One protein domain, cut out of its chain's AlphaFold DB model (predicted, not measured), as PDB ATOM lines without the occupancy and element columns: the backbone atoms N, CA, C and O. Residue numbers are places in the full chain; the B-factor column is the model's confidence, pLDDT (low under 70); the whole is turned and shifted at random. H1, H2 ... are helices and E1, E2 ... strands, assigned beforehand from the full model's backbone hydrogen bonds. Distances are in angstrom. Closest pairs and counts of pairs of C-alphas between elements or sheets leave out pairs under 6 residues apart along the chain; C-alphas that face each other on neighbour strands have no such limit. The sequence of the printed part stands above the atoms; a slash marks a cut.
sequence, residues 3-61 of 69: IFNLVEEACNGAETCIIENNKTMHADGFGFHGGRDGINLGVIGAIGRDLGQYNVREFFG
ATOM      1  N   ILE A   3    -116.857 -42.032  12.382       96.06
ATOM      2  CA  ILE A   3    -115.953 -43.090  12.840       96.06
ATOM      3  C   ILE A   3    -115.538 -43.867  11.598       96.06
ATOM      4  O   ILE A   3    -116.399 -44.274  10.813       96.06
ATOM      5  N   PHE A   4    -114.239 -44.059  11.427       93.62
ATOM      6  CA  PHE A   4    -113.663 -44.830  10.340       93.62
ATOM      7  C   PHE A   4    -112.777 -45.929  10.918       93.62
ATOM      8  O   PHE A   4    -111.903 -45.662  11.742       93.62
ATOM      9  N   ASN A   5    -113.023 -47.155  10.460       94.62
ATOM     10  CA  ASN A   5    -112.193 -48.311  10.758       94.62
ATOM     11  C   ASN A   5    -111.546 -48.807   9.468       94.62
ATOM     12  O   ASN A   5    -112.234 -48.995   8.462       94.62
ATOM     13  N   LEU A   6    -110.241 -49.055   9.527       91.38
ATOM     14  CA  LEU A   6    -109.460 -49.664   8.455       91.38
ATOM     15  C   LEU A   6    -108.851 -50.966   8.957       91.38
ATOM     16  O   LEU A   6    -108.304 -50.991  10.056       91.38
ATOM     17  N   VAL A   7    -108.898 -52.001   8.120       91.19
ATOM     18  CA  VAL A   7    -108.177 -53.263   8.309       91.19
ATOM     19  C   VAL A   7    -107.316 -53.490   7.073       91.19
ATOM     20  O   VAL A   7    -107.839 -53.665   5.970       91.19
ATOM     21  N   GLU A   8    -105.995 -53.457   7.227       89.00
ATOM     22  CA  GLU A   8    -105.063 -53.630   6.116       89.00
ATOM     23  C   GLU A   8    -104.749 -55.113   5.853       89.00
ATOM     24  O   GLU A   8    -103.654 -55.601   6.146       89.00
ATOM     25  N   GLU A   9    -105.702 -55.834   5.253       81.50
ATOM     26  CA  GLU A   9    -105.600 -57.284   5.000       81.50
ATOM     27  C   GLU A   9    -104.367 -57.679   4.159       81.50
ATOM     28  O   GLU A   9    -103.761 -58.720   4.398       81.50
ATOM     29  N   ALA A  10    -103.954 -56.837   3.205       80.62
ATOM     30  CA  ALA A  10    -102.862 -57.129   2.267       80.62
ATOM     31  C   ALA A  10    -101.585 -56.282   2.467       80.62
ATOM     32  O   ALA A  10    -100.689 -56.339   1.626       80.62
ATOM     33  N   CYS A  11    -101.493 -55.481   3.535       81.06
ATOM     34  CA  CYS A  11    -100.309 -54.658   3.819       81.06
ATOM     35  C   CYS A  11     -99.446 -55.314   4.903       81.06
ATOM     36  O   CYS A  11     -98.396 -55.889   4.620       81.06
ATOM     37  N   ASN A  12     -99.900 -55.245   6.151       79.75
ATOM     38  CA  ASN A  12     -99.165 -55.731   7.318       79.75
ATOM     39  C   ASN A  12    -100.096 -56.172   8.466       79.75
ATOM     40  O   ASN A  12     -99.613 -56.426   9.569       79.75
ATOM     41  N   GLY A  13    -101.411 -56.269   8.222       80.31
ATOM     42  CA  GLY A  13    -102.392 -56.623   9.248       80.31
ATOM     43  C   GLY A  13    -102.605 -55.539  10.307       80.31
ATOM     44  O   GLY A  13    -103.095 -55.849  11.390       80.31
ATOM     45  N   ALA A  14    -102.209 -54.290  10.033       88.25
ATOM     46  CA  ALA A  14    -102.540 -53.164  10.886       88.25
ATOM     47  C   ALA A  14    -104.025 -52.819  10.774       88.25
ATOM     48  O   ALA A  14    -104.643 -52.874   9.708       88.25
ATOM     49  N   GLU A  15    -104.575 -52.408  11.903       93.06
ATOM     50  CA  GLU A  15    -105.927 -51.907  12.019       93.06
ATOM     51  C   GLU A  15    -105.895 -50.514  12.631       93.06
ATOM     52  O   GLU A  15    -105.025 -50.180  13.438       93.06
ATOM     53  N   THR A  16    -106.849 -49.672  12.251       93.75
ATOM     54  CA  THR A  16    -107.012 -48.355  12.868       93.75
ATOM     55  C   THR A  16    -108.473 -48.076  13.144       93.75
ATOM     56  O   THR A  16    -109.346 -48.478  12.374       93.75
ATOM     57  N   CYS A  17    -108.720 -47.374  14.245       95.75
ATOM     58  CA  CYS A  17    -110.005 -46.786  14.579       95.75
ATOM     59  C   CYS A  17    -109.776 -45.301  14.818       95.75
ATOM     60  O   CYS A  17    -109.082 -44.905  15.762       95.75
ATOM     61  N   ILE A  18    -110.328 -44.479  13.931       96.56
ATOM     62  CA  ILE A  18    -110.183 -43.029  13.986       96.56
ATOM     63  C   ILE A  18    -111.540 -42.343  13.923       96.56
ATOM     64  O   ILE A  18    -112.526 -42.857  13.390       96.56
ATOM     65  N   ILE A  19    -111.568 -41.137  14.466       97.00
ATOM     66  CA  ILE A  19    -112.652 -40.187  14.323       97.00
ATOM     67  C   ILE A  19    -112.188 -39.118  13.344       97.00
ATOM     68  O   ILE A  19    -111.207 -38.427  13.605       97.00
ATOM     69  N   GLU A  20    -112.919 -38.941  12.249       95.12
ATOM     70  CA  GLU A  20    -112.673 -37.877  11.282       95.12
ATOM     71  C   GLU A  20    -113.687 -36.744  11.465       95.12
ATOM     72  O   GLU A  20    -114.911 -36.924  11.397       95.12
ATOM     73  N   ASN A  21    -113.187 -35.537  11.725       95.00
ATOM     74  CA  ASN A  21    -114.002 -34.343  11.867       95.00
ATOM     75  C   ASN A  21    -113.817 -33.402  10.677       95.00
ATOM     76  O   ASN A  21    -112.962 -32.524  10.691       95.00
ATOM     77  N   ASN A  22    -114.712 -33.501   9.698       91.94
ATOM     78  CA  ASN A  22    -114.676 -32.675   8.486       91.94
ATOM     79  C   ASN A  22    -114.884 -31.171   8.757       91.94
ATOM     80  O   ASN A  22    -114.618 -30.355   7.884       91.94
ATOM     81  N   LYS A  23    -115.363 -30.771   9.948       94.06
ATOM     82  CA  LYS A  23    -115.465 -29.346  10.308       94.06
ATOM     83  C   LYS A  23    -114.108 -28.767  10.702       94.06
ATOM     84  O   LYS A  23    -113.835 -27.611  10.397       94.06
ATOM     85  N   THR A  24    -113.287 -29.543  11.408       95.25
ATOM     86  CA  THR A  24    -111.945 -29.125  11.851       95.25
ATOM     87  C   THR A  24    -110.836 -29.679  10.962       95.25
ATOM     88  O   THR A  24    -109.683 -29.324  11.160       95.25
ATOM     89  N   MET A  25    -111.182 -30.540  10.001       95.12
ATOM     90  CA  MET A  25    -110.257 -31.282   9.149       95.12
ATOM     91  C   MET A  25    -109.184 -32.014   9.954       95.12
ATOM     92  O   MET A  25    -108.020 -31.989   9.585       95.12
ATOM     93  N   HIS A  26    -109.563 -32.648  11.062       96.06
ATOM     94  CA  HIS A  26    -108.652 -33.457  11.874       96.06
ATOM     95  C   HIS A  26    -109.153 -34.893  11.966       96.06
ATOM     96  O   HIS A  26    -110.364 -35.125  12.055       96.06
ATOM     97  N   ALA A  27    -108.203 -35.822  11.967       95.44
ATOM     98  CA  ALA A  27    -108.418 -37.219  12.290       95.44
ATOM     99  C   ALA A  27    -107.639 -37.564  13.560       95.44
ATOM    100  O   ALA A  27    -106.434 -37.325  13.612       95.44
ATOM    101  N   ASP A  28    -108.320 -38.146  14.544       96.94
ATOM    102  CA  ASP A  28    -107.733 -38.561  15.820       96.94
ATOM    103  C   ASP A  28    -108.176 -39.986  16.159       96.94
ATOM    104  O   ASP A  28    -109.319 -40.366  15.901       96.94
ATOM    105  N   GLY A  29    -107.302 -40.785  16.765       96.06
ATOM    106  CA  GLY A  29    -107.662 -42.135  17.193       96.06
ATOM    107  C   GLY A  29    -106.465 -42.984  17.570       96.06
ATOM    108  O   GLY A  29    -105.498 -42.493  18.156       96.06
ATOM    109  N   PHE A  30    -106.534 -44.271  17.247       95.69
ATOM    110  CA  PHE A  30    -105.449 -45.207  17.508       95.69
ATOM    111  C   PHE A  30    -105.335 -46.266  16.413       95.69
ATOM    112  O   PHE A  30    -106.320 -46.670  15.793       95.69
ATOM    113  N   GLY A  31    -104.105 -46.710  16.190       94.19
ATOM    114  CA  GLY A  31    -103.776 -47.867  15.372       94.19
ATOM    115  C   GLY A  31    -103.291 -49.009  16.245       94.19
ATOM    116  O   GLY A  31    -102.735 -48.784  17.322       94.19
ATOM    117  N   PHE A  32    -103.495 -50.233  15.783       91.56
ATOM    118  CA  PHE A  32    -102.959 -51.418  16.419       91.56
ATOM    119  C   PHE A  32    -102.510 -52.442  15.389       91.56
ATOM    120  O   PHE A  32    -103.083 -52.563  14.311       91.56
ATOM    121  N   HIS A  33    -101.455 -53.177  15.719       90.81
ATOM    122  CA  HIS A  33    -101.005 -54.302  14.912       90.81
ATOM    123  C   HIS A  33    -100.477 -55.415  15.819       90.81
ATOM    124  O   HIS A  33     -99.901 -55.160  16.882       90.81
ATOM    125  N   GLY A  34    -100.688 -56.659  15.398       87.56
ATOM    126  CA  GLY A  34    -100.099 -57.830  16.039       87.56
ATOM    127  C   GLY A  34     -98.689 -58.102  15.516       87.56
ATOM    128  O   GLY A  34     -98.378 -57.837  14.356       87.56
ATOM    129  N   GLY A  35     -97.821 -58.640  16.366       85.69
ATOM    130  CA  GLY A  35     -96.474 -59.063  15.996       85.69
ATOM    131  C   GLY A  35     -95.910 -60.101  16.961       85.69
ATOM    132  O   GLY A  35     -96.596 -60.575  17.866       85.69
ATOM    133  N   ARG A  36     -94.630 -60.448  16.779       90.25
ATOM    134  CA  ARG A  36     -93.920 -61.435  17.615       90.25
ATOM    135  C   ARG A  36     -93.994 -61.118  19.113       90.25
ATOM    136  O   ARG A  36     -94.077 -62.040  19.917       90.25
ATOM    137  N   ASP A  37     -93.979 -59.834  19.453       90.38
ATOM    138  CA  ASP A  37     -93.915 -59.344  20.833       90.38
ATOM    139  C   ASP A  37     -95.300 -58.985  21.407       90.38
ATOM    140  O   ASP A  37     -95.397 -58.390  22.479       90.38
ATOM    141  N   GLY A  38     -96.384 -59.354  20.712       90.12
ATOM    142  CA  GLY A  38     -97.763 -59.084  21.120       90.12
ATOM    143  C   GLY A  38     -98.442 -58.003  20.279       90.12
ATOM    144  O   GLY A  38     -98.155 -57.850  19.093       90.12
ATOM    145  N   ILE A  39     -99.389 -57.286  20.889       89.19
ATOM    146  CA  ILE A  39    -100.165 -56.221  20.239       89.19
ATOM    147  C   ILE A  39     -99.521 -54.876  20.569       89.19
ATOM    148  O   ILE A  39     -99.350 -54.541  21.741       89.19
ATOM    149  N   ASN A  40     -99.204 -54.094  19.540       89.62
ATOM    150  CA  ASN A  40     -98.828 -52.696  19.700       89.62
ATOM    151  C   ASN A  40    -100.067 -51.810  19.526       89.62
ATOM    152  O   ASN A  40    -100.859 -52.057  18.622       89.62
ATOM    153  N   LEU A  41    -100.220 -50.791  20.376       92.31
ATOM    154  CA  LEU A  41    -101.232 -49.744  20.246       92.31
ATOM    155  C   LEU A  41    -100.540 -48.381  20.201       92.31
ATOM    156  O   LEU A  41     -99.780 -48.040  21.109       92.31
ATOM    157  N   GLY A  42    -100.840 -47.594  19.172       92.81
ATOM    158  CA  GLY A  42    -100.282 -46.260  18.968       92.81
ATOM    159  C   GLY A  42    -101.372 -45.219  18.758       92.81
ATOM    160  O   GLY A  42    -102.365 -45.482  18.085       92.81
ATOM    161  N   VAL A  43    -101.182 -44.025  19.319       96.12
ATOM    162  CA  VAL A  43    -102.069 -42.882  19.062       96.12
ATOM    163  C   VAL A  43    -101.867 -42.355  17.642       96.12
ATOM    164  O   VAL A  43    -100.744 -42.298  17.145       96.12
ATOM    165  N   ILE A  44    -102.961 -41.954  17.002       94.38
ATOM    166  CA  ILE A  44    -102.980 -41.360  15.663       94.38
ATOM    167  C   ILE A  44    -103.561 -39.953  15.769       94.38
ATOM    168  O   ILE A  44    -104.595 -39.757  16.406       94.38
ATOM    169  N   GLY A  45    -102.903 -38.999  15.111       95.44
ATOM    170  CA  GLY A  45    -103.384 -37.635  14.926       95.44
ATOM    171  C   GLY A  45    -102.893 -37.091  13.587       95.44
ATOM    172  O   GLY A  45    -101.704 -37.201  13.275       95.44
ATOM    173  N   ALA A  46    -103.790 -36.531  12.780       95.00
ATOM    174  CA  ALA A  46    -103.454 -35.996  11.464       95.00
ATOM    175  C   ALA A  46    -104.337 -34.809  11.065       95.00
ATOM    176  O   ALA A  46    -105.530 -34.758  11.372       95.00
ATOM    177  N   ILE A  47    -103.749 -33.876  10.311       96.25
ATOM    178  CA  ILE A  47    -104.476 -32.789   9.649       96.25
ATOM    179  C   ILE A  47    -104.922 -33.285   8.273       96.25
ATOM    180  O   ILE A  47    -104.099 -33.607   7.417       96.25
ATOM    181  N   GLY A  48    -106.228 -33.332   8.064       91.31
ATOM    182  CA  GLY A  48    -106.863 -33.657   6.798       91.31
ATOM    183  C   GLY A  48    -106.921 -32.473   5.831       91.31
ATOM    184  O   GLY A  48    -106.838 -31.300   6.201       91.31
ATOM    185  N   ARG A  49    -107.109 -32.793   4.550       92.12
ATOM    186  CA  ARG A  49    -107.421 -31.842   3.480       92.12
ATOM    187  C   ARG A  49    -108.336 -32.529   2.475       92.12
ATOM    188  O   ARG A  49    -108.012 -33.618   2.016       92.12
ATOM    189  N   ASP A  50    -109.441 -31.882   2.121       90.19
ATOM    190  CA  ASP A  50    -110.316 -32.370   1.057       90.19
ATOM    191  C   ASP A  50    -109.616 -32.192  -0.302       90.19
ATOM    192  O   ASP A  50    -109.190 -31.087  -0.650       90.19
ATOM    193  N   LEU A  51    -109.450 -33.293  -1.037       92.12
ATOM    194  CA  LEU A  51    -108.844 -33.322  -2.373       92.12
ATOM    195  C   LEU A  51    -109.895 -33.421  -3.492       92.12
ATOM    196  O   LEU A  51    -109.539 -33.512  -4.666       92.12
ATOM    197  N   GLY A  52    -111.182 -33.384  -3.145       91.56
ATOM    198  CA  GLY A  52    -112.300 -33.622  -4.044       91.56
ATOM    199  C   GLY A  52    -112.796 -35.067  -4.000       91.56
ATOM    200  O   GLY A  52    -112.357 -35.894  -3.204       91.56
ATOM    201  N   GLN A  53    -113.748 -35.373  -4.882       90.62
ATOM    202  CA  GLN A  53    -114.447 -36.657  -4.913       90.62
ATOM    203  C   GLN A  53    -114.447 -37.270  -6.314       90.62
ATOM    204  O   GLN A  53    -114.640 -36.574  -7.313       90.62
ATOM    205  N   TYR A  54    -114.297 -38.592  -6.385       89.00
ATOM    206  CA  TYR A  54    -114.504 -39.349  -7.617       89.00
ATOM    207  C   TYR A  54    -115.976 -39.738  -7.762       89.00
ATOM    208  O   TYR A  54    -116.569 -40.323  -6.854       89.00
ATOM    209  N   ASN A  55    -116.565 -39.490  -8.933       87.94
ATOM    210  CA  ASN A  55    -117.900 -39.994  -9.244       87.94
ATOM    211  C   ASN A  55    -117.836 -41.470  -9.666       87.94
ATOM    212  O   ASN A  55    -117.903 -41.812 -10.843       87.94
ATOM    213  N   VAL A  56    -117.731 -42.369  -8.688       87.38
ATOM    214  CA  VAL A  56    -117.638 -43.825  -8.912       87.38
ATOM    215  C   VAL A  56    -118.827 -44.376  -9.717       87.38
ATOM    216  O   VAL A  56    -118.678 -45.335 -10.470       87.38
ATOM    217  N   ARG A  57    -120.011 -43.753  -9.610       87.00
ATOM    218  CA  ARG A  57    -121.224 -44.189 -10.326       87.00
ATOM    219  C   ARG A  57    -121.146 -43.969 -11.831       87.00
ATOM    220  O   ARG A  57    -121.824 -44.683 -12.565       87.00
ATOM    221  N   GLU A  58    -120.343 -43.014 -12.286       84.62
ATOM    222  CA  GLU A  58    -120.100 -42.794 -13.712       84.62
ATOM    223  C   GLU A  58    -119.481 -44.036 -14.370       84.62
ATOM    224  O   GLU A  58    -119.862 -44.404 -15.481       84.62
ATOM    225  N   PHE A  59    -118.581 -44.711 -13.650       84.00
ATOM    226  CA  PHE A  59    -117.790 -45.829 -14.167       84.00
ATOM    227  C   PHE A  59    -118.322 -47.206 -13.750       84.00
ATOM    228  O   PHE A  59    -118.208 -48.158 -14.515       84.00
ATOM    229  N   PHE A  60    -118.923 -47.315 -12.561       85.31
ATOM    230  CA  PHE A  60    -119.346 -48.592 -11.965       85.31
ATOM    231  C   PHE A  60    -120.835 -48.640 -11.593       85.31
ATOM    232  O   PHE A  60    -121.296 -49.605 -10.988       85.31
ATOM    233  N   GLY A  61    -121.606 -47.597 -11.911       85.25
ATOM    234  CA  GLY A  61    -123.046 -47.579 -11.674       85.25
ATOM    235  C   GLY A  61    -123.819 -48.487 -12.642       85.25
ATOM    236  O   GLY A  61    -123.311 -48.842 -13.704       85.25
TER     237      GLY A  61
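Overview. This is residues 3 to 61 of the 69 residues of an uncharacterized protein of Deltaproteobacteria bacterium (UniProt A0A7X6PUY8). A single twisted sheet of four strands, E1 to E4, with both faces bare of helices, makes the body, and a thin tail runs from the end of E4 to a short helix, H1. Residues 51 to 61, which include H1, stick out from the sheet and touch no other part of it. The printed part has 59 residues with four named strands and then one named helix; the sheet's order is E1, E2, E3, E4, all antiparallel, and the class is mostly strand. The whole is loose, with a radius of gyration of the C-alphas of 14.9 A, and flat, spanning 46 by 30 by 15 A.

Arrangement. The inner strands are E2, residues 15 to 21, and E3, residues 26 to 35, a hairpin at 177 degrees; N 17 and O 30 are within hydrogen-bond range at 2.9 A. E3 forms a second hairpin with edge strand E4, residues 38 to 47, at 160 degrees, where N 31 and O 42 are 2.9 A apart. The other edge strand, E1, residues 3 to 7, forms a hairpin with E2 at 155 degrees, with N 6 and O 16 at 3.0 A. The four strands make a meander, each the antiparallel neighbour of the one before. E1 and E4 are apart. H1, residues 56 to 60, is not on the sheet, and its O i to N i+4 pair is within hydrogen-bond range.

Along the chain. E3 is 28.7 A long and E4 29.5 A, ending at C-alpha 47 (-104.476, -32.789, 9.649). E2 is 19.3 A long. E1 is 13.6 A long and begins at C-alpha 3 (-115.953, -43.090, 12.840). H1 is 5.9 A long and ends at C-alpha 60 (-119.346, -48.592, -11.965).

Size, cuts and confidence. The C-alphas of Asp 37 and Glu 58 are the two farthest apart, 46.4 A. The printed part has no cut and no long link. Its mean pLDDT is 91.0, and no printed residue is under 70.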